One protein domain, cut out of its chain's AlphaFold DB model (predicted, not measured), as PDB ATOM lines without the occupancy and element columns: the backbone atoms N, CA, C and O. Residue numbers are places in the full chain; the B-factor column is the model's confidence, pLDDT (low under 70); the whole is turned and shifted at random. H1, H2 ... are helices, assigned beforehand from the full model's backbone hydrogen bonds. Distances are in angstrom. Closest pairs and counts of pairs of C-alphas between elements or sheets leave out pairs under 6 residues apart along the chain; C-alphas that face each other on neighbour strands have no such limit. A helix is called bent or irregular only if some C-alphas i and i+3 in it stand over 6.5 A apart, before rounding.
ATOM      1  N   PHE A 204     166.328 142.371 123.759       90.25
ATOM      2  CA  PHE A 204     167.776 142.248 123.895       90.25
ATOM      3  C   PHE A 204     168.516 143.446 123.287       90.25
ATOM      4  O   PHE A 204     169.417 143.994 123.913       90.25
ATOM      5  N   ARG A 205     168.122 143.918 122.097       91.56
ATOM      6  CA  ARG A 205     168.736 145.110 121.483       91.56
ATOM      7  C   ARG A 205     168.508 146.371 122.322       91.56
ATOM      8  O   ARG A 205     169.409 147.200 122.431       91.56
ATOM      9  N   VAL A 206     167.339 146.496 122.949       91.06
ATOM     10  CA  VAL A 206     167.038 147.561 123.921       91.06
ATOM     11  C   VAL A 206     167.972 147.470 125.136       91.06
ATOM     12  O   VAL A 206     168.550 148.477 125.546       91.06
ATOM     13  N   LEU A 207     168.193 146.265 125.665       91.88
ATOM     14  CA  LEU A 207     169.149 146.022 126.747       91.88
ATOM     15  C   LEU A 207     170.590 146.377 126.332       91.88
ATOM     16  O   LEU A 207     171.278 147.089 127.064       91.88
ATOM     17  N   GLN A 208     171.022 146.001 125.126       93.38
ATOM     18  CA  GLN A 208     172.337 146.380 124.593       93.38
ATOM     19  C   GLN A 208     172.523 147.893 124.481       93.38
ATOM     20  O   GLN A 208     173.588 148.408 124.831       93.38
ATOM     21  N   HIS A 209     171.487 148.613 124.044       91.81
ATOM     22  CA  HIS A 209     171.512 150.072 124.007       91.81
ATOM     23  C   HIS A 209     171.698 150.664 125.409       91.81
ATOM     24  O   HIS A 209     172.472 151.602 125.584       91.81
ATOM     25  N   SER A 210     171.059 150.085 126.428       90.81
ATOM     26  CA  SER A 210     171.229 150.548 127.808       90.81
ATOM     27  C   SER A 210     172.644 150.331 128.345       90.81
ATOM     28  O   SER A 210     173.208 151.240 128.949       90.81
ATOM     29  N   TRP A 211     173.276 149.194 128.036       94.69
ATOM     30  CA  TRP A 211     174.678 148.972 128.390       94.69
ATOM     31  C   TRP A 211     175.608 149.953 127.686       94.69
ATOM     32  O   TRP A 211     176.580 150.399 128.289       94.69
ATOM     33  N   LEU A 212     175.311 150.336 126.439       93.62
ATOM     34  CA  LEU A 212     176.063 151.380 125.742       93.62
ATOM     35  C   LEU A 212     175.951 152.736 126.453       93.62
ATOM     36  O   LEU A 212     176.958 153.426 126.591       93.62
ATOM     37  N   VAL A 213     174.769 153.103 126.957       92.06
ATOM     38  CA  VAL A 213     174.607 154.310 127.786       92.06
ATOM     39  C   VAL A 213     175.450 154.204 129.061       92.06
ATOM     40  O   VAL A 213     176.185 155.134 129.383       92.06
ATOM     41  N   THR A 214     175.451 153.052 129.738       92.94
ATOM     42  CA  THR A 214     176.317 152.828 130.910       92.94
ATOM     43  C   THR A 214     177.808 152.921 130.562       92.94
ATOM     44  O   THR A 214     178.582 153.438 131.362       92.94
ATOM     45  N   VAL A 215     178.239 152.479 129.372       96.06
ATOM     46  CA  VAL A 215     179.627 152.670 128.902       96.06
ATOM     47  C   VAL A 215     179.989 154.155 128.844       96.06
ATOM     48  O   VAL A 215     181.096 154.508 129.244       96.06
ATOM     49  N   LEU A 216     179.077 155.016 128.384       94.06
ATOM     50  CA  LEU A 216     179.311 156.463 128.342       94.06
ATOM     51  C   LEU A 216     179.439 157.057 129.749       94.06
ATOM     52  O   LEU A 216     180.305 157.901 129.971       94.06
ATOM     53  N   GLU A 217     178.641 156.592 130.711       91.75
ATOM     54  CA  GLU A 217     178.795 156.992 132.116       91.75
ATOM     55  C   GLU A 217     180.137 156.528 132.697       91.75
ATOM     56  O   GLU A 217     180.838 157.313 133.333       91.75
ATOM     57  N   VAL A 218     180.573 155.301 132.391       94.50
ATOM     58  CA  VAL A 218     181.912 154.816 132.768       94.50
ATOM     59  C   VAL A 218     183.011 155.691 132.157       94.50
ATOM     60  O   VAL A 218     183.990 156.005 132.833       94.50
ATOM     61  N   ASP A 219     182.866 156.110 130.897       94.75
ATOM     62  CA  ASP A 219     183.817 157.009 130.236       94.75
ATOM     63  C   ASP A 219     183.860 158.396 130.903       94.75
ATOM     64  O   ASP A 219     184.952 158.930 131.119       94.75
ATOM     65  N   LYS A 220     182.710 158.941 131.329       93.56
ATOM     66  CA  LYS A 220     182.656 160.167 132.145       93.56
ATOM     67  C   LYS A 220     183.355 159.980 133.491       93.56
ATOM     68  O   LYS A 220     184.153 160.833 133.875       93.56
ATOM     69  N   THR A 221     183.127 158.862 134.185       92.69
ATOM     70  CA  THR A 221     183.813 158.551 135.450       92.69
ATOM     71  C   THR A 221     185.329 158.464 135.262       92.69
ATOM     72  O   THR A 221     186.081 159.027 136.055       92.69
ATOM     73  N   LEU A 222     185.802 157.797 134.202       93.75
ATOM     74  CA  LEU A 222     187.230 157.715 133.876       93.75
ATOM     75  C   LEU A 222     187.838 159.100 133.633       93.75
ATOM     76  O   LEU A 222     188.947 159.377 134.101       93.75
ATOM     77  N   HIS A 223     187.120 159.961 132.910       93.06
ATOM     78  CA  HIS A 223     187.545 161.332 132.662       93.06
ATOM     79  C   HIS A 223     187.620 162.138 133.965       93.06
ATOM     80  O   HIS A 223     188.677 162.692 134.263       93.06
ATOM     81  N   GLY A 224     186.563 162.105 134.783       89.94
ATOM     82  CA  GLY A 224     186.508 162.806 136.067       89.94
ATOM     83  C   GLY A 224     187.607 162.361 137.035       89.94
ATOM     84  O   GLY A 224     188.312 163.193 137.594       89.94
ATOM     85  N   LEU A 225     187.853 161.052 137.163       89.19
ATOM     86  CA  LEU A 225     188.965 160.533 137.972       89.19
ATOM     87  C   LEU A 225     190.328 161.050 137.490       89.19
ATOM     88  O   LEU A 225     191.218 161.311 138.296       89.19
ATOM     89  N   THR A 226     190.512 161.173 136.176       89.00
ATOM     90  CA  THR A 226     191.770 161.642 135.585       89.00
ATOM     91  C   THR A 226     191.960 163.144 135.792       89.00
ATOM     92  O   THR A 226     193.058 163.562 136.149       89.00
ATOM     93  N   GLN A 227     190.897 163.941 135.653       87.12
ATOM     94  CA  GLN A 227     190.910 165.371 135.980       87.12
ATOM     95  C   GLN A 227     191.255 165.609 137.451       87.12
ATOM     96  O   GLN A 227     192.200 166.339 137.732       87.12
ATOM     97  N   LEU A 228     190.602 164.890 138.373       82.62
ATOM     98  CA  LEU A 228     190.881 164.973 139.814       82.62
ATOM     99  C   LEU A 228     192.353 164.708 140.156       82.62
ATOM    100  O   LEU A 228     192.903 165.297 141.084       82.62
ATOM    101  N   ARG A 229     193.012 163.818 139.407       82.44
ATOM    102  CA  ARG A 229     194.446 163.564 139.567       82.44
ATOM    103  C   ARG A 229     195.301 164.718 139.041       82.44
ATOM    104  O   ARG A 229     196.302 165.058 139.663       82.44
ATOM    105  N   HIS A 230     194.947 165.289 137.891       82.19
ATOM    106  CA  HIS A 230     195.708 166.380 137.273       82.19
ATOM    107  C   HIS A 230     195.591 167.702 138.029       82.19
ATOM    108  O   HIS A 230     196.568 168.440 138.098       82.19
ATOM    109  N   GLU A 231     194.432 167.975 138.623       79.56
ATOM    110  CA  GLU A 231     194.183 169.169 139.438       79.56
ATOM    111  C   GLU A 231     194.900 169.124 140.799       79.56
ATOM    112  O   GLU A 231     194.887 170.105 141.536       79.56
ATOM    113  N   GLY A 232     195.577 168.012 141.114       64.75
ATOM    114  CA  GLY A 232     196.355 167.853 142.336       64.75
ATOM    115  C   GLY A 232     195.462 167.636 143.550       64.75
ATOM    116  O   GLY A 232     195.456 168.457 144.467       64.75
ATOM    117  N   SER A 233     194.710 166.527 143.560       63.22
ATOM    118  CA  SER A 233     193.908 166.133 144.720       63.22
ATOM    119  C   SER A 233     194.755 166.198 146.001       63.22
ATOM    120  O   SER A 233     195.775 165.517 146.091       63.22
ATOM    121  N   PRO A 234     194.345 166.959 147.032       60.41
ATOM    122  CA  PRO A 234     195.107 167.075 148.277       60.41
ATOM    123  C   PRO A 234     195.132 165.769 149.097       60.41
ATOM    124  O   PRO A 234     195.697 165.724 150.190       60.41
ATOM    125  N   GLN A 235     194.505 164.693 148.609       71.06
ATOM    126  CA  GLN A 235     194.341 163.441 149.335       71.06
ATOM    127  C   GLN A 235     195.349 162.378 148.894       71.06
ATOM    128  O   GLN A 235     195.144 161.656 147.920       71.06
ATOM    129  N   ALA A 236     196.376 162.165 149.720       74.44
ATOM    130  CA  ALA A 236     197.379 161.114 149.522       74.44
ATOM    131  C   ALA A 236     196.784 159.694 149.374       74.44
ATOM    132  O   ALA A 236     197.389 158.824 148.741       74.44
ATOM    133  N   VAL A 237     195.602 159.446 149.956       77.25
ATOM    134  CA  VAL A 237     194.861 158.180 149.810       77.25
ATOM    135  C   VAL A 237     194.365 157.990 148.373       77.25
ATOM    136  O   VAL A 237     194.490 156.891 147.822       77.25
ATOM    137  N   PHE A 238     193.840 159.054 147.756       82.12
ATOM    138  CA  PHE A 238     193.344 159.036 146.382       82.12
ATOM    139  C   PHE A 238     194.484 158.765 145.400       82.12
ATOM    140  O   PHE A 238     194.408 157.804 144.638       82.12
ATOM    141  N   ASP A 239     195.580 159.523 145.482       83.81
ATOM    142  CA  ASP A 239     196.705 159.406 144.544       83.81
ATOM    143  C   ASP A 239     197.321 158.007 144.518       83.81
ATOM    144  O   ASP A 239     197.656 157.477 143.455       83.81
ATOM    145  N   LYS A 240     197.440 157.376 145.691       86.31
ATOM    146  CA  LYS A 240     197.987 156.022 145.810       86.31
ATOM    147  C   LYS A 240     196.986 154.935 145.405       86.31
ATOM    148  O   LYS A 240     197.412 153.902 144.897       86.31
ATOM    149  N   SER A 241     195.681 155.155 145.589       88.12
ATOM    150  CA  SER A 241     194.628 154.206 145.171       88.12
ATOM    151  C   SER A 241     194.261 154.333 143.684       88.12
ATOM    152  O   SER A 241     193.721 153.396 143.094       88.12
ATOM    153  N   TYR A 242     194.542 155.485 143.065       90.06
ATOM    154  CA  TYR A 242     194.135 155.822 141.700       90.06
ATOM    155  C   TYR A 242     194.562 154.793 140.638       90.06
ATOM    156  O   TYR A 242     193.704 154.407 139.836       90.06
ATOM    157  N   PRO A 243     195.823 154.304 140.595       91.81
ATOM    158  CA  PRO A 243     196.246 153.363 139.558       91.81
ATOM    159  C   PRO A 243     195.414 152.077 139.564       91.81
ATOM    160  O   PRO A 243     195.008 151.598 138.506       91.81
ATOM    161  N   ASP A 244     195.106 151.560 140.755       93.25
ATOM    162  CA  ASP A 244     194.304 150.348 140.922       93.25
ATOM    163  C   ASP A 244     192.820 150.618 140.617       93.25
ATOM    164  O   ASP A 244     192.159 149.806 139.967       93.25
ATOM    165  N   CYS A 245     192.301 151.791 141.001       93.00
ATOM    166  CA  CYS A 245     190.932 152.205 140.687       93.00
ATOM    167  C   CYS A 245     190.693 152.284 139.178       93.00
ATOM    168  O   CYS A 245     189.712 151.741 138.666       93.00
ATOM    169  N   ILE A 246     191.599 152.934 138.446       94.75
ATOM    170  CA  ILE A 246     191.475 153.072 136.995       94.75
ATOM    171  C   ILE A 246     191.422 151.714 136.300       94.75
ATOM    172  O   ILE A 246     190.676 151.564 135.330       94.75
ATOM    173  N   LEU A 247     192.167 150.718 136.786       95.81
ATOM    174  CA  LEU A 247     192.111 149.365 136.235       95.81
ATOM    175  C   LEU A 247     190.725 148.737 136.421       95.81
ATOM    176  O   LEU A 247     190.178 148.203 135.457       95.81
ATOM    177  N   VAL A 248     190.129 148.858 137.612       97.25
ATOM    178  CA  VAL A 248     188.773 148.354 137.896       97.25
ATOM    179  C   VAL A 248     187.742 148.999 136.967       97.25
ATOM    180  O   VAL A 248     186.977 148.292 136.308       97.25
ATOM    181  N   VAL A 249     187.758 150.329 136.844       97.00
ATOM    182  CA  VAL A 249     186.797 151.066 136.005       97.00
ATOM    183  C   VAL A 249     187.000 150.753 134.515       97.00
ATOM    184  O   VAL A 249     186.033 150.541 133.781       97.00
ATOM    185  N   LYS A 250     188.250 150.631 134.045       97.44
ATOM    186  CA  LYS A 250     188.546 150.222 132.661       97.44
ATOM    187  C   LYS A 250     188.059 148.806 132.363       97.44
ATOM    188  O   LYS A 250     187.499 148.578 131.293       97.44
ATOM    189  N   LEU A 251     188.244 147.863 133.284       97.62
ATOM    190  CA  LEU A 251     187.766 146.491 133.107       97.62
ATOM    191  C   LEU A 251     186.234 146.423 133.115       97.62
ATOM    192  O   LEU A 251     185.673 145.711 132.281       97.62
ATOM    193  N   ALA A 252     185.555 147.217 133.950       97.25
ATOM    194  CA  ALA A 252     184.102 147.384 133.882       97.25
ATOM    195  C   ALA A 252     183.658 147.883 132.494       97.25
ATOM    196  O   ALA A 252     182.768 147.294 131.876       97.25
ATOM    197  N   ARG A 253     184.345 148.901 131.949       97.31
ATOM    198  CA  ARG A 253     184.094 149.402 130.588       97.31
ATOM    199  C   ARG A 253     184.222 148.304 129.537       97.31
ATOM    200  O   ARG A 253     183.398 148.221 128.631       97.31
ATOM    201  N   VAL A 254     185.276 147.492 129.625       96.69
ATOM    202  CA  VAL A 254     185.563 146.422 128.657       96.69
ATOM    203  C   VAL A 254     184.442 145.377 128.636       96.69
ATOM    204  O   VAL A 254     183.986 145.020 127.551       96.69
ATOM    205  N   ALA A 255     183.942 144.947 129.799       95.50
ATOM    206  CA  ALA A 255     182.800 144.030 129.866       95.50
ATOM    207  C   ALA A 255     181.521 144.635 129.285       95.50
ATOM    208  O   ALA A 255     180.874 144.009 128.447       95.50
ATOM    209  N   LEU A 256     181.184 145.870 129.663       95.88
ATOM    210  CA  LEU A 256     179.985 146.534 129.152       95.88
ATOM    211  C   LEU A 256     180.046 146.758 127.636       95.88
ATOM    212  O   LEU A 256     179.041 146.568 126.958       95.88
ATOM    213  N   LYS A 257     181.225 147.077 127.083       95.62
ATOM    214  CA  LYS A 257     181.435 147.150 125.626       95.62
ATOM    215  C   LYS A 257     181.258 145.796 124.939       95.62
ATOM    216  O   LYS A 257     180.732 145.741 123.831       95.62
ATOM    217  N   LYS A 258     181.682 144.699 125.576       94.38
ATOM    218  CA  LYS A 258     181.466 143.349 125.037       94.38
ATOM    219  C   LYS A 258     179.976 142.995 125.010       94.38
ATOM    220  O   LYS A 258     179.508 142.440 124.019       94.38
ATOM    221  N   LEU A 259     179.237 143.360 126.057       93.94
ATOM    222  CA  LEU A 259     177.793 143.148 126.153       93.94
ATOM    223  C   LEU A 259     176.986 144.002 125.162       93.94
ATOM    224  O   LEU A 259     176.044 143.507 124.542       93.94
ATOM    225  N   SER A 260     177.366 145.267 124.972       93.69
ATOM    226  CA  SER A 260     176.681 146.188 124.054       93.69
ATOM    227  C   SER A 260     177.021 145.972 122.576       93.69
ATOM    228  O   SER A 260     176.414 146.602 121.711       93.69
ATOM    229  N   SER A 261     177.964 145.076 122.265       90.69
ATOM    230  CA  SER A 261     178.383 144.783 120.893       90.69
ATOM    231  C   SER A 261     177.225 144.243 120.042       90.69
ATOM    232  O   SER A 261     176.622 143.224 120.397       90.69
ATOM    233  N   PRO A 262     176.941 144.833 118.865       83.44
ATOM    234  CA  PRO A 262     175.823 144.404 118.036       83.44
ATOM    235  C   PRO A 262     176.011 143.005 117.425       83.44
ATOM    236  O   PRO A 262     175.027 142.394 117.005       83.44
ATOM    237  N   ASN A 263     177.241 142.486 117.416       80.50
ATOM    238  CA  ASN A 263     177.608 141.239 116.742       80.50
ATOM    239  C   ASN A 263     177.631 140.017 117.674       80.50
ATOM    240  O   ASN A 263     178.097 138.958 117.272       80.50
ATOM    241  N   SER A 264     177.164 140.149 118.917       81.69
ATOM    242  CA  SER A 264     177.144 139.043 119.881       81.69
ATOM    243  C   SER A 264     175.907 138.161 119.672       81.69
ATOM    244  O   SER A 264     174.930 138.273 120.417       81.69
ATOM    245  N   GLN A 265     175.929 137.324 118.632       85.31
ATOM    246  CA  GLN A 265     174.811 136.447 118.273       85.31
ATOM    247  C   GLN A 265     174.455 135.483 119.414       85.31
ATOM    248  O   GLN A 265     173.287 135.305 119.737       85.31
ATOM    249  N   GLU A 266     175.455 134.943 120.097       88.81
ATOM    250  CA  GLU A 266     175.294 133.979 121.182       88.81
ATOM    251  C   GLU A 266     174.582 134.592 122.392       88.81
ATOM    252  O   GLU A 266     173.818 133.917 123.074       88.81
ATOM    253  N   LEU A 267     174.796 135.892 122.645       90.25
ATOM    254  CA  LEU A 267     174.053 136.625 123.671       90.25
ATOM    255  C   LEU A 267     172.613 136.910 123.228       90.25
ATOM    256  O   LEU A 267     171.712 136.935 124.063       90.25
ATOM    257  N   ALA A 268     172.379 137.113 121.928       89.69
ATOM    258  CA  ALA A 268     171.037 137.310 121.382       89.69
ATOM    259  C   ALA A 268     170.195 136.023 121.417       89.69
ATOM    260  O   ALA A 268     168.976 136.109 121.543       89.69
ATOM    261  N   GLU A 269     170.840 134.854 121.346       89.75
ATOM    262  CA  GLU A 269     170.212 133.528 121.458       89.75
ATOM    263  C   GLU A 269     169.871 133.129 122.908       89.75
ATOM    264  O   GLU A 269     169.205 132.114 123.131       89.75
ATOM    265  N   MET A 270     170.289 133.911 123.910       91.06
ATOM    266  CA  MET A 270     169.897 133.672 125.301       91.06
ATOM    267  C   MET A 270     168.378 133.836 125.478       91.06
ATOM    268  O   MET A 270     167.773 134.734 124.885       91.06
ATOM    269  N   PRO A 271     167.737 133.003 126.315       90.81
ATOM    270  CA  PRO A 271     166.311 133.126 126.569       90.81
ATOM    271  C   PRO A 271     166.010 134.362 127.429       90.81
ATOM    272  O   PRO A 271     166.854 134.863 128.177       90.81
ATOM    273  N   ALA A 272     164.768 134.847 127.349       89.12
ATOM    274  CA  ALA A 272     164.347 136.104 127.974       89.12
ATOM    275  C   ALA A 272     164.578 136.150 129.497       89.12
ATOM    276  O   ALA A 272     164.816 137.221 130.054       89.12
ATOM    277  N   ASN A 273     164.544 135.004 130.185       90.44
ATOM    278  CA  ASN A 273     164.836 134.937 131.616       90.44
ATOM    279  C   ASN A 273     166.289 135.301 131.944       90.44
ATOM    280  O   ASN A 273     166.530 135.993 132.931       90.44
ATOM    281  N   GLU A 274     167.239 134.903 131.100       92.38
ATOM    282  CA  GLU A 274     168.645 135.252 131.292       92.38
ATOM    283  C   GLU A 274     168.900 136.725 130.960       92.38
ATOM    284  O   GLU A 274     169.625 137.409 131.679       92.38
ATOM    285  N   HIS A 275     168.244 137.273 129.928       93.19
ATOM    286  CA  HIS A 275     168.296 138.716 129.647       93.19
ATOM    287  C   HIS A 275     167.741 139.551 130.803       93.19
ATOM    288  O   HIS A 275     168.332 140.569 131.162       93.19
ATOM    289  N   ALA A 276     166.638 139.121 131.420       91.62
ATOM    290  CA  ALA A 276     166.080 139.782 132.596       91.62
ATOM    291  C   ALA A 276     167.025 139.694 133.807       91.62
ATOM    292  O   ALA A 276     167.231 140.688 134.507       91.62
ATOM    293  N   ALA A 277     167.658 138.538 134.026       92.31
ATOM    294  CA  ALA A 277     168.664 138.375 135.072       92.31
ATOM    295  C   ALA A 277     169.875 139.298 134.842       92.31
ATOM    296  O   ALA A 277     170.351 139.941 135.782       92.31
ATOM    297  N   LEU A 278     170.345 139.421 133.596       94.62
ATOM    298  CA  LEU A 278     171.424 140.342 133.232       94.62
ATOM    299  C   LEU A 278     171.024 141.806 133.437       94.62
ATOM    300  O   LEU A 278     171.822 142.586 133.961       94.62
ATOM    301  N   LEU A 279     169.799 142.185 133.069       93.44
ATOM    302  CA  LEU A 279     169.262 143.514 133.352       93.44
ATOM    303  C   LEU A 279     169.307 143.800 134.858       93.44
ATOM    304  O   LEU A 279     169.856 144.820 135.269       93.44
ATOM    305  N   ALA A 280     168.796 142.888 135.688       91.44
ATOM    306  CA  ALA A 280     168.805 143.048 137.141       91.44
ATOM    307  C   ALA A 280     170.236 143.200 137.686       91.44
ATOM    308  O   ALA A 280     170.505 144.134 138.445       91.44
ATOM    309  N   ALA A 281     171.168 142.346 137.246       94.00
ATOM    310  CA  ALA A 281     172.567 142.366 137.675       94.00
ATOM    311  C   ALA A 281     173.314 143.650 137.272       94.00
ATOM    312  O   ALA A 281     174.190 144.106 138.002       94.00
ATOM    313  N   THR A 282     172.971 144.242 136.127       93.88
ATOM    314  CA  THR A 282     173.666 145.420 135.576       93.88
ATOM    315  C   THR A 282     172.988 146.754 135.903       93.88
ATOM    316  O   THR A 282     173.605 147.805 135.750       93.88
ATOM    317  N   SER A 283     171.759 146.726 136.427       89.12
ATOM    318  CA  SER A 283     170.918 147.910 136.670       89.12
ATOM    319  C   SER A 283     171.474 148.957 137.644       89.12
ATOM    320  O   SER A 283     170.960 150.070 137.661       89.12
ATOM    321  N   ARG A 284     172.473 148.607 138.468       90.25
ATOM    322  CA  ARG A 284     173.041 149.471 139.525       90.25
ATOM    323  C   ARG A 284     174.533 149.764 139.352       90.25
ATOM    324  O   ARG A 284     175.213 150.137 140.310       90.25
ATOM    325  N   ILE A 285     175.070 149.541 138.155       93.62
ATOM    326  CA  ILE A 285     176.492 149.784 137.873       93.62
ATOM    327  C   ILE A 285     176.844 151.268 138.027       93.62
ATOM    328  O   ILE A 285     177.894 151.584 138.580       93.62
ATOM    329  N   ASP A 286     175.959 152.158 137.586       90.81
ATOM    330  CA  ASP A 286     176.054 153.610 137.759       90.81
ATOM    331  C   ASP A 286     176.219 154.000 139.235       90.81
ATOM    332  O   ASP A 286     177.190 154.658 139.599       90.81
ATOM    333  N   LEU A 287     175.347 153.493 140.111       89.94
ATOM    334  CA  LEU A 287     175.443 153.701 141.554       89.94
ATOM    335  C   LEU A 287     176.756 153.139 142.114       89.94
ATOM    336  O   LEU A 287     177.380 153.758 142.973       89.94
ATOM    337  N   GLY A 288     177.191 151.972 141.631       92.44
ATOM    338  CA  GLY A 288     178.453 151.364 142.045       92.44
ATOM    339  C   GLY A 288     179.682 152.203 141.685       92.44
ATOM    340  O   GLY A 288     180.608 152.295 142.493       92.44
ATOM    341  N   LEU A 289     179.686 152.841 140.511       93.31
ATOM    342  CA  LEU A 289     180.727 153.792 140.104       93.31
ATOM    343  C   LEU A 289     180.711 155.037 140.993       93.31
ATOM    344  O   LEU A 289     181.759 155.480 141.454       93.31
ATOM    345  N   ASP A 290     179.521 155.557 141.278       90.88
ATOM    346  CA  ASP A 290     179.334 156.755 142.090       90.88
ATOM    347  C   ASP A 290     179.825 156.543 143.535       90.88
ATOM    348  O   ASP A 290     180.525 157.381 144.108       90.88
ATOM    349  N   VAL A 291     179.522 155.375 144.113       90.25
ATOM    350  CA  VAL A 291     180.010 154.957 145.437       90.25
ATOM    351  C   VAL A 291     181.530 154.775 145.445       90.25
ATOM    352  O   VAL A 291     182.190 155.232 146.379       90.25
ATOM    353  N   LEU A 292     182.098 154.166 144.400       91.00
ATOM    354  CA  LEU A 292     183.546 154.012 144.252       91.00
ATOM    355  C   LEU A 292     184.257 155.372 144.272       91.00
ATOM    356  O   LEU A 292     185.185 155.564 145.059       91.00
ATOM    357  N   VAL A 293     183.805 156.326 143.453       88.62
ATOM    358  CA  VAL A 293     184.384 157.679 143.404       88.62
ATOM    359  C   VAL A 293     184.254 158.369 144.763       88.62
ATOM    360  O   VAL A 293     185.236 158.909 145.273       88.62
ATOM    361  N   LYS A 294     183.072 158.300 145.391       86.00
ATOM    362  CA  LYS A 294     182.826 158.902 146.710       86.00
ATOM    363  C   LYS A 294     183.750 158.347 147.783       86.00
ATOM    364  O   LYS A 294     184.317 159.136 148.527       86.00
ATOM    365  N   HIS A 295     183.949 157.035 147.878       83.00
ATOM    366  CA  HIS A 295     184.844 156.477 148.898       83.00
ATOM    367  C   HIS A 295     186.309 156.835 148.659       83.00
ATOM    368  O   HIS A 295     187.031 157.112 149.615       83.00
ATOM    369  N   LEU A 296     186.735 156.909 147.399       80.44
ATOM    370  CA  LEU A 296     188.092 157.330 147.063       80.44
ATOM    371  C   LEU A 296     188.347 158.813 147.369       80.44
ATOM    372  O   LEU A 296     189.474 159.152 147.716       80.44
ATOM    373  N   TYR A 297     187.318 159.663 147.271       74.62
ATOM    374  CA  TYR A 297     187.413 161.111 147.488       74.62
ATOM    375  C   TYR A 297     187.017 161.577 148.901       74.62
ATOM    376  O   TYR A 297     187.441 162.627 149.366       74.62
ATOM    377  N   LEU A 298     186.176 160.841 149.626       62.88
ATOM    378  CA  LEU A 298     185.790 161.178 151.004       62.88
ATOM    379  C   LEU A 298     186.676 160.468 152.030       62.88
ATOM    380  O   LEU A 298     186.853 160.977 153.140       62.88
ATOM    381  N   GLY A 299     187.286 159.340 151.651       55.12
ATOM    382  CA  GLY A 299     188.146 158.563 152.538       55.12
ATOM    383  C   GLY A 299     189.398 159.298 153.014       55.12
ATOM    384  O   GLY A 299     189.945 158.942 154.053       55.12
ATOM    385  N   GLY A 300     189.818 160.362 152.319       51.62
ATOM    386  CA  GLY A 300     190.911 161.225 152.768       51.62
ATOM    387  C   GLY A 300     190.528 162.263 153.833       51.62
ATOM    388  O   GLY A 300     191.419 162.763 154.511       51.62
ATOM    389  N   GLY A 301     189.240 162.596 153.994       52.94
ATOM    390  CA  GLY A 301     188.781 163.649 154.916       52.94
ATOM    391  C   GLY A 301     187.979 163.155 156.123       52.94
ATOM    392  O   GLY A 301     187.922 163.844 157.140       52.94
ATOM    393  N   ARG A 302     187.344 161.977 156.027       59.72
ATOM    394  CA  ARG A 302     186.550 161.354 157.103       59.72
ATOM    395  C   ARG A 302     186.742 159.830 157.089       59.72
ATOM    396  O   ARG A 302     185.902 159.125 156.527       59.72
ATOM    397  N   PRO A 303     187.836 159.312 157.672       59.41
ATOM    398  CA  PRO A 303     188.163 157.886 157.614       59.41
ATOM    399  C   PRO A 303     187.075 156.986 158.224       59.41
ATOM    400  O   PRO A 303     186.856 155.890 157.723       59.41
ATOM    401  N   ASP A 304     186.311 157.478 159.204       60.06
ATOM    402  CA  ASP A 304     185.207 156.739 159.839       60.06
ATOM    403  C   ASP A 304     184.018 156.464 158.893       60.06
ATOM    404  O   ASP A 304     183.170 155.621 159.177       60.06
ATOM    405  N   GLN A 305     183.938 157.177 157.764       65.38
ATOM    406  CA  GLN A 305     182.899 157.020 156.734       65.38
ATOM    407  C   GLN A 305     183.433 156.327 155.466       65.38
ATOM    408  O   GLN A 305     182.696 156.127 154.495       65.38
ATOM    409  N   ALA A 306     184.721 155.975 155.448       66.06
ATOM    410  CA  ALA A 306     185.383 155.364 154.309       66.06
ATOM    411  C   ALA A 306     185.221 153.840 154.343       66.06
ATOM    412  O   ALA A 306     185.604 153.185 155.311       66.06
ATOM    413  N   SER A 307     184.679 153.256 153.272       77.94
ATOM    414  CA  SER A 307     184.644 151.802 153.130       77.94
ATOM    415  C   SER A 307     186.043 151.274 152.822       77.94
ATOM    416  O   SER A 307     186.725 151.782 151.932       77.94
ATOM    417  N   THR A 308     186.448 150.196 153.493       82.06
ATOM    418  CA  THR A 308     187.670 149.448 153.156       82.06
ATOM    419  C   THR A 308     187.567 148.745 151.801       82.06
ATOM    420  O   THR A 308     188.583 148.390 151.208       82.06
ATOM    421  N   GLU A 309     186.348 148.586 151.284       89.88
ATOM    422  CA  GLU A 309     186.047 147.951 150.006       89.88
ATOM    423  C   GLU A 309     185.338 148.937 149.059       89.88
ATOM    424  O   GLU A 309     184.150 148.789 148.758       89.88
ATOM    425  N   PRO A 310     186.043 149.964 148.549       88.69
ATOM    426  CA  PRO A 310     185.422 151.063 147.805       88.69
ATOM    427  C   PRO A 310     184.705 150.608 146.522       88.69
ATOM    428  O   PRO A 310     183.713 151.204 146.120       88.69
ATOM    429  N   ALA A 311     185.168 149.526 145.887       93.50
ATOM    430  CA  ALA A 311     184.564 148.978 144.669       93.50
ATOM    431  C   ALA A 311     183.525 147.863 144.904       93.50
ATOM    432  O   ALA A 311     183.055 147.287 143.925       93.50
ATOM    433  N   ALA A 312     183.183 147.511 146.151       93.56
ATOM    434  CA  ALA A 312     182.321 146.352 146.428       93.56
ATOM    435  C   ALA A 312     180.958 146.389 145.702       93.56
ATOM    436  O   ALA A 312     180.608 145.380 145.084       93.56
ATOM    437  N   PRO A 313     180.212 147.513 145.664       94.19
ATOM    438  CA  PRO A 313     178.924 147.551 144.963       94.19
ATOM    439  C   PRO A 313     179.053 147.326 143.449       94.19
ATOM    440  O   PRO A 313     178.280 146.565 142.863       94.19
ATOM    441  N   LEU A 314     180.064 147.936 142.821       95.94
ATOM    442  CA  LEU A 314     180.366 147.737 141.401       95.94
ATOM    443  C   LEU A 314     180.783 146.287 141.120       95.94
ATOM    444  O   LEU A 314     180.296 145.668 140.171       95.94
ATOM    445  N   ALA A 315     181.663 145.737 141.960       96.00
ATOM    446  CA  ALA A 315     182.136 144.366 141.839       96.00
ATOM    447  C   ALA A 315     180.991 143.359 141.985       96.00
ATOM    448  O   ALA A 315     180.911 142.427 141.191       96.00
ATOM    449  N   GLY A 316     180.068 143.574 142.926       95.62
ATOM    450  CA  GLY A 316     178.890 142.726 143.109       95.62
ATOM    451  C   GLY A 316     178.021 142.636 141.850       95.62
ATOM    452  O   GLY A 316     177.676 141.535 141.425       95.62
ATOM    453  N   CYS A 317     177.741 143.774 141.204       95.56
ATOM    454  CA  CYS A 317     176.971 143.819 139.953       95.56
ATOM    455  C   CYS A 317     177.653 143.005 138.837       95.56
ATOM    456  O   CYS A 317     177.043 142.161 138.180       95.56
ATOM    457  N   LEU A 318     178.953 143.233 138.656       96.50
ATOM    458  CA  LEU A 318     179.755 142.641 137.587       96.50
ATOM    459  C   LEU A 318     180.053 141.147 137.797       96.50
ATOM    460  O   LEU A 318     180.049 140.376 136.838       96.50
ATOM    461  N   VAL A 319     180.241 140.712 139.043       95.50
ATOM    462  CA  VAL A 319     180.384 139.289 139.392       95.50
ATOM    463  C   VAL A 319     179.063 138.548 139.193       95.50
ATOM    464  O   VAL A 319     179.065 137.438 138.662       95.50
ATOM    465  N   GLN A 320     177.930 139.156 139.558       96.00
ATOM    466  CA  GLN A 320     176.618 138.553 139.327       96.00
ATOM    467  C   GLN A 320     176.318 138.416 137.829       96.00
ATOM    468  O   GLN A 320     175.864 137.361 137.390       96.00
ATOM    469  N   MET A 321     176.630 139.446 137.039       96.56
ATOM    470  CA  MET A 321     176.563 139.398 135.577       96.56
ATOM    471  C   MET A 321     177.409 138.243 135.021       96.56
ATOM    472  O   MET A 321     176.909 137.443 134.234       96.56
ATOM    473  N   TYR A 322     178.667 138.116 135.455       96.56
ATOM    474  CA  TYR A 322     179.530 137.008 135.040       96.56
ATOM    475  C   TYR A 322     178.947 135.642 135.407       96.56
ATOM    476  O   TYR A 322     178.975 134.739 134.578       96.56
ATOM    477  N   LYS A 323     178.401 135.487 136.618       96.69
ATOM    478  CA  LYS A 323     177.792 134.230 137.064       96.69
ATOM    479  C   LYS A 323     176.661 133.795 136.130       96.69
ATOM    480  O   LYS A 323     176.666 132.655 135.692       96.69
ATOM    481  N   ILE A 324     175.764 134.717 135.773       95.56
ATOM    482  CA  ILE A 324     174.658 134.459 134.838       95.56
ATOM    483  C   ILE A 324     175.192 133.984 133.482       95.56
ATOM    484  O   ILE A 324     174.778 132.945 132.976       95.56
ATOM    485  N   LEU A 325     176.163 134.710 132.916       94.69
ATOM    486  CA  LEU A 325     176.765 134.347 131.630       94.69
ATOM    487  C   LEU A 325     177.450 132.981 131.700       94.69
ATOM    488  O   LEU A 325     177.238 132.137 130.838       94.69
ATOM    489  N   ARG A 326     178.263 132.752 132.732       94.12
ATOM    490  CA  ARG A 326     178.982 131.497 132.941       94.12
ATOM    491  C   ARG A 326     178.011 130.325 133.024       94.12
ATOM    492  O   ARG A 326     178.215 129.353 132.307       94.12
ATOM    493  N   ASP A 327     176.987 130.433 133.865       93.12
ATOM    494  CA  ASP A 327     176.018 129.364 134.097       93.12
ATOM    495  C   ASP A 327     175.249 129.055 132.798       93.12
ATOM    496  O   ASP A 327     175.142 127.891 132.417       93.12
ATOM    497  N   TYR A 328     174.826 130.082 132.046       92.81
ATOM    498  CA  TYR A 328     174.221 129.893 130.724       92.81
ATOM    499  C   TYR A 328     175.174 129.185 129.752       92.81
ATOM    500  O   TYR A 328     174.814 128.160 129.182       92.81
ATOM    501  N   PHE A 329     176.394 129.697 129.567       90.50
ATOM    502  CA  PHE A 329     177.329 129.154 128.578       90.50
ATOM    503  C   PHE A 329     177.810 127.739 128.919       90.50
ATOM    504  O   PHE A 329     177.984 126.941 128.002       90.50
ATOM    505  N   GLN A 330     177.955 127.401 130.204       87.00
ATOM    506  CA  GLN A 330     178.290 126.043 130.650       87.00
ATOM    507  C   GLN A 330     177.214 125.030 130.253       87.00
ATOM    508  O   GLN A 330     177.531 123.942 129.779       87.00
ATOM    509  N   LEU A 331     175.934 125.401 130.360       86.44
ATOM    510  CA  LEU A 331     174.830 124.542 129.921       86.44
ATOM    511  C   LEU A 331     174.837 124.294 128.402       86.44
ATOM    512  O   LEU A 331     174.267 123.309 127.940       86.44
ATOM    513  N   GLN A 332     175.494 125.160 127.624       83.19
ATOM    514  CA  GLN A 332     175.592 125.047 126.165       83.19
ATOM    515  C   GLN A 332     176.847 124.288 125.695       83.19
ATOM    516  O   GLN A 332     176.980 124.032 124.497       83.19
ATOM    517  N   GLU A 333     177.765 123.895 126.590       70.94
ATOM    518  CA  GLU A 333     179.029 123.229 126.219       70.94
ATOM    519  C   GLU A 333     178.816 121.911 125.459       70.94
ATOM    520  O   GLU A 333     179.594 121.584 124.561       70.94
ATOM    521  N   GLY A 334     177.716 121.200 125.733       67.56
ATOM    522  CA  GLY A 334     177.344 119.971 125.025       67.56
ATOM    523  C   GLY A 334     176.991 120.163 123.543       67.56
ATOM    524  O   GLY A 334     176.981 119.192 122.792       67.56
ATOM    525  N   LEU A 335     176.730 121.398 123.095       71.69
ATOM    526  CA  LEU A 335     176.329 121.703 121.716       71.69
ATOM    527  C   LEU A 335     177.513 121.963 120.766       71.69
ATOM    528  O   LEU A 335     177.285 122.185 119.579       71.69
ATOM    529  N   ASN A 336     178.763 121.948 121.255       67.50
ATOM    530  CA  ASN A 336     179.995 122.114 120.459       67.50
ATOM    531  C   ASN A 336     180.002 123.320 119.489       67.50
ATOM    532  O   ASN A 336     180.630 123.283 118.430       67.50
ATOM    533  N   ARG A 337     179.342 124.428 119.849       75.88
ATOM    534  CA  ARG A 337     179.342 125.656 119.039       75.88
ATOM    535  C   ARG A 337     180.582 126.514 119.352       75.88
ATOM    536  O   ARG A 337     180.741 126.921 120.505       75.88
ATOM    537  N   PRO A 338     181.449 126.835 118.371       73.19
ATOM    538  CA  PRO A 338     182.710 127.545 118.623       73.19
ATOM    539  C   PRO A 338     182.516 128.937 119.251       73.19
ATOM    540  O   PRO A 338     183.198 129.257 120.222       73.19
ATOM    541  N   GLY A 339     181.524 129.713 118.799       79.38
ATOM    542  CA  GLY A 339     181.258 131.062 119.325       79.38
ATOM    543  C   GLY A 339     180.880 131.105 120.815       79.38
ATOM    544  O   GLY A 339     181.316 131.986 121.558       79.38
ATOM    545  N   TYR A 340     180.167 130.083 121.305       83.12
ATOM    546  CA  TYR A 340     179.799 129.965 122.722       83.12
ATOM    547  C   TYR A 340     181.037 129.766 123.601       83.12
ATOM    548  O   TYR A 340     181.175 130.403 124.647       83.12
ATOM    549  N   ARG A 341     181.973 128.919 123.150       84.12
ATOM    550  CA  ARG A 341     183.236 128.661 123.852       84.12
ATOM    551  C   ARG A 341     184.121 129.904 123.883       84.12
ATOM    552  O   ARG A 341     184.719 130.201 124.915       84.12
ATOM    553  N   GLU A 342     184.196 130.642 122.779       87.38
ATOM    554  CA  GLU A 342     184.968 131.886 122.707       87.38
ATOM    555  C   GLU A 342     184.450 132.938 123.689       87.38
ATOM    556  O   GLU A 342     185.236 133.524 124.438       87.38
ATOM    557  N   ILE A 343     183.131 133.148 123.737       88.06
ATOM    558  CA  ILE A 343     182.524 134.105 124.668       88.06
ATOM    559  C   ILE A 343     182.704 133.657 126.116       88.06
ATOM    560  O   ILE A 343     183.084 134.477 126.957       88.06
ATOM    561  N   HIS A 344     182.495 132.372 126.408       89.38
ATOM    562  CA  HIS A 344     182.727 131.819 127.738       89.38
ATOM    563  C   HIS A 344     184.169 132.060 128.208       89.38
ATOM    564  O   HIS A 344     184.391 132.643 129.269       89.38
ATOM    565  N   ASN A 345     185.156 131.690 127.389       90.75
ATOM    566  CA  ASN A 345     186.575 131.870 127.702       90.75
ATOM    567  C   ASN A 345     186.935 133.343 127.904       90.75
ATOM    568  O   ASN A 345     187.674 133.683 128.830       90.75
ATOM    569  N   TRP A 346     186.389 134.222 127.061       93.62
ATOM    570  CA  TRP A 346     186.602 135.658 127.171       93.62
ATOM    571  C   TRP A 346     186.108 136.198 128.517       93.62
ATOM    572  O   TRP A 346     186.855 136.889 129.213       93.62
ATOM    573  N   PHE A 347     184.877 135.856 128.919       94.19
ATOM    574  CA  PHE A 347     184.314 136.309 130.195       94.19
ATOM    575  C   PHE A 347     185.026 135.687 131.398       94.19
ATOM    576  O   PHE A 347     185.214 136.370 132.405       94.19
ATOM    577  N   THR A 348     185.488 134.440 131.289       94.69
ATOM    578  CA  THR A 348     186.294 133.777 132.324       94.69
ATOM    579  C   THR A 348     187.625 134.497 132.540       94.69
ATOM    580  O   THR A 348     187.947 134.855 133.675       94.69
ATOM    581  N   LEU A 349     188.371 134.785 131.467       96.56
ATOM    582  CA  LEU A 349     189.626 135.537 131.546       96.56
ATOM    583  C   LEU A 349     189.399 136.952 132.091       96.56
ATOM    584  O   LEU A 349     190.113 137.403 132.990       96.56
ATOM    585  N   TRP A 350     188.382 137.649 131.584       97.69
ATOM    586  CA  TRP A 350     188.034 138.980 132.067       97.69
ATOM    587  C   TRP A 350     187.714 138.972 133.568       97.69
ATOM    588  O   TRP A 350     188.233 139.815 134.299       97.69
ATOM    589  N   ASN A 351     186.925 138.009 134.055       97.31
ATOM    590  CA  ASN A 351     186.539 137.944 135.463       97.31
ATOM    591  C   ASN A 351     187.737 137.660 136.384       97.31
ATOM    592  O   ASN A 351     187.803 138.204 137.488       97.31
ATOM    593  N   GLN A 352     188.709 136.859 135.933       97.06
ATOM    594  CA  GLN A 352     189.971 136.653 136.655       97.06
ATOM    595  C   GLN A 352     190.742 137.972 136.812       97.06
ATOM    596  O   GLN A 352     191.124 138.335 137.927       97.06
ATOM    597  N   LEU A 353     190.915 138.721 135.715       97.62
ATOM    598  CA  LEU A 353     191.603 140.015 135.724       97.62
ATOM    599  C   LEU A 353     190.855 141.054 136.570       97.62
ATOM    600  O   LEU A 353     191.469 141.767 137.365       97.62
ATOM    601  N   PHE A 354     189.530 141.112 136.438       97.94
ATOM    602  CA  PHE A 354     188.673 142.021 137.194       97.94
ATOM    603  C   PHE A 354     188.734 141.734 138.696       97.94
ATOM    604  O   PHE A 354     188.984 142.642 139.488       97.94
ATOM    605  N   SER A 355     188.610 140.466 139.092       96.94
ATOM    606  CA  SER A 355     188.699 140.053 140.496       96.94
ATOM    607  C   SER A 355     190.059 140.392 141.109       96.94
ATOM    608  O   SER A 355     190.131 140.834 142.256       96.94
ATOM    609  N   LEU A 356     191.147 140.214 140.351       97.12
ATOM    610  CA  LEU A 356     192.493 140.570 140.801       97.12
ATOM    611  C   LEU A 356     192.649 142.088 140.974       97.12
ATOM    612  O   LEU A 356     193.187 142.530 141.990       97.12
ATOM    613  N   ALA A 357     192.139 142.884 140.030       97.25
ATOM    614  CA  ALA A 357     192.163 144.344 140.115       97.25
ATOM    615  C   ALA A 357     191.369 144.866 141.324       97.25
ATOM    616  O   ALA A 357     191.868 145.713 142.063       97.25
ATOM    617  N   VAL A 358     190.176 144.315 141.577       97.00
ATOM    618  CA  VAL A 358     189.345 144.674 142.740       97.00
ATOM    619  C   VAL A 358     190.062 144.346 144.051       97.00
ATOM    620  O   VAL A 358     190.189 145.219 144.907       97.00
ATOM    621  N   LYS A 359     190.607 143.130 144.192       96.25
ATOM    622  CA  LYS A 359     191.366 142.726 145.391       96.25
ATOM    623  C   LYS A 359     192.563 143.635 145.647       96.25
ATOM    624  O   LYS A 359     192.830 144.000 146.793       96.25
ATOM    625  N   ARG A 360     193.288 143.998 144.585       95.00
ATOM    626  CA  ARG A 360     194.439 144.900 144.668       95.00
ATOM    627  C   ARG A 360     194.009 146.293 145.125       95.00
ATOM    628  O   ARG A 360     194.583 146.793 146.085       95.00
ATOM    629  N   LEU A 361     192.952 146.855 144.532       94.69
ATOM    630  CA  LEU A 361     192.382 148.138 144.944       94.69
ATOM    631  C   LEU A 361     191.964 148.135 146.419       94.69
ATOM    632  O   LEU A 361     192.365 149.025 147.162       94.69
ATOM    633  N   HIS A 362     191.182 147.142 146.854       93.44
ATOM    634  CA  HIS A 362     190.742 147.027 148.251       93.44
ATOM    635  C   HIS A 362     191.934 146.914 149.204       93.44
ATOM    636  O   HIS A 362     191.983 147.607 150.215       93.44
ATOM    637  N   SER A 363     192.945 146.118 148.845       92.00
ATOM    638  CA  SER A 363     194.166 145.971 149.646       92.00
ATOM    639  C   SER A 363     194.945 147.282 149.763       92.00
ATOM    640  O   SER A 363     195.374 147.645 150.858       92.00
ATOM    641  N   THR A 364     195.136 147.995 148.649       89.88
ATOM    642  CA  THR A 364     195.811 149.298 148.624       89.88
ATOM    643  C   THR A 364     195.034 150.312 149.461       89.88
ATOM    644  O   THR A 364     195.612 150.955 150.335       89.88
ATOM    645  N   HIS A 365     193.720 150.408 149.259       87.00
ATOM    646  CA  HIS A 365     192.870 151.375 149.946       87.00
ATOM    647  C   HIS A 365     192.790 151.113 151.455       87.00
ATOM    648  O   HIS A 365     192.977 152.033 152.248       87.00
ATOM    649  N   HIS A 366     192.609 149.855 151.866       87.12
ATOM    650  CA  HIS A 366     192.579 149.466 153.274       87.12
ATOM    651  C   HIS A 366     193.879 149.835 153.999       87.12
ATOM    652  O   HIS A 366     193.833 150.486 155.041       87.12
ATOM    653  N   ARG A 367     195.046 149.510 153.418       86.69
ATOM    654  CA  ARG A 367     196.352 149.881 153.998       86.69
ATOM    655  C   ARG A 367     196.492 151.389 154.189       86.69
ATOM    656  O   ARG A 367     197.068 151.825 155.181       86.69
ATOM    657  N   LEU A 368     195.991 152.176 153.239       83.81
ATOM    658  CA  LEU A 368     196.064 153.635 153.290       83.81
ATOM    659  C   LEU A 368     195.141 154.212 154.364       83.81
ATOM    660  O   LEU A 368     195.584 155.062 155.129       83.81
ATOM    661  N   LEU A 369     193.908 153.717 154.476       80.88
ATOM    662  CA  LEU A 369     192.979 154.140 155.528       80.88
ATOM    663  C   LEU A 369     193.509 153.798 156.927       80.88
ATOM    664  O   LEU A 369     193.503 154.659 157.806       80.88
ATOM    665  N   SER A 370     194.040 152.585 157.119       79.88
ATOM    666  CA  SER A 370     194.627 152.153 158.397       79.88
ATOM    667  C   SER A 370     195.895 152.918 158.784       79.88
ATOM    668  O   SER A 370     196.217 152.993 159.964       79.88
ATOM    669  N   ALA A 371     196.626 153.479 157.818       75.25
ATOM    670  CA  ALA A 371     197.790 154.323 158.091       75.25
ATOM    671  C   ALA A 371     197.406 155.755 158.513       75.25
ATOM    672  O   ALA A 371     198.209 156.440 159.139       75.25
ATOM    673  N   VAL A 372     196.197 156.208 158.164       71.00
ATOM    674  CA  VAL A 372     195.691 157.564 158.450       71.00
ATOM    675  C   VAL A 372     194.851 157.608 159.735       71.00
ATOM    676  O   VAL A 372     194.747 158.661 160.357       71.00
ATOM    677  N   THR A 373     194.293 156.479 160.186       60.75
ATOM    678  CA  THR A 373     193.592 156.375 161.480       60.75
ATOM    679  C   THR A 373     194.581 156.039 162.606       60.75
ATOM    680  O   THR A 373     195.117 154.928 162.625       60.75
TER     681      THR A 373
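AT A GLANCE: This is residues 204 to 373 of the 380 residues of an uncharacterized protein of Puccinia sorghi (UniProt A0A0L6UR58). The model is a long rod of helices running lengthwise: the three longest, H1, H2 and H7, lie side by side as a row with the kinked H2 in the middle, and H6 with the end-to-end pair H4 and H5 covers one side of that row. The tiny H3 lies at one end of the rod, and the long H5 to H6 link begins at the other. The printed part has 170 residues with seven named helices, H1 to H7 in chain order, and no named strand; the class is all helix. It is compact, with a radius of gyration of the C-alphas of 17.3 A, and spans 55 by 26 by 23 A.

IN THESE COORDINATES: H7, the longest helix, is residues 338 to 372, 51.5 A from C-alpha 338 at (182.710, 127.545, 118.623) to C-alpha 372 at (195.691, 157.564, 158.450). H2 is residues 236 to 260, 36.1 A, and H1 is residues 204 to 230, 39.3 A, beginning with C-alpha 204 at (167.776, 142.248, 123.895). H6 is residues 312 to 331, 28.4 A. H5 is residues 285 to 298, H4 residues 272 to 282 and H3 residues 265 to 268. H2 is irregular, with C-alphas 240 and 243 7.0 A apart, and has a kink of 47 degrees near residue 243.

HOW THE PARTS SIT: H1, H2, H4, H5, H6 and H7 form a bundle, a set of helices running lengthwise together. H7 touches H2, closest at the C-alphas of Asp 244 and Leu 361, 5.0 A, at a shallow tilt of 17 degrees, opposite ways. H7 and H6 form a hairpin, closest at the C-alphas of Phe 329 and His 344, 6.1 A. H1 and H2 form another, closest at the C-alphas of Gln 208 and Ser 260, 4.4 A. H5 and H6 form a third, at a shallow tilt of 33 degrees, only just short of steep; the C-alphas of Gly 288 and Leu 314, the closest, are 4.2 A apart, and H6 touches H5 with residues 312 to 318 alone. H4 touches H6, closest at the C-alphas of Ala 281 and Cys 317, 5.2 A. H4 and H5 meet only through their link. H3 is close to H7 but not clearly touching, with the C-alphas of Glu 266 and Tyr 340 closest at 6.2 A. H1 and H7 are apart. Every O i to N i+4 pair is within hydrogen-bond range in H1, H4, H5, H6 and H7, and 19 of 21 in H2; H3 is too short for such a pair.

THE WHOLE: The two C-alphas farthest apart, those of Pro 234 and Leu 335, are 55.8 A apart. The printed part has no cut. The link from H5 to H6, residues 299 to 311, is long. Mean pLDDT of the printed part is 87.6; residues 232 to 234, 298 to 306, 334, 336 and 373 are under 70.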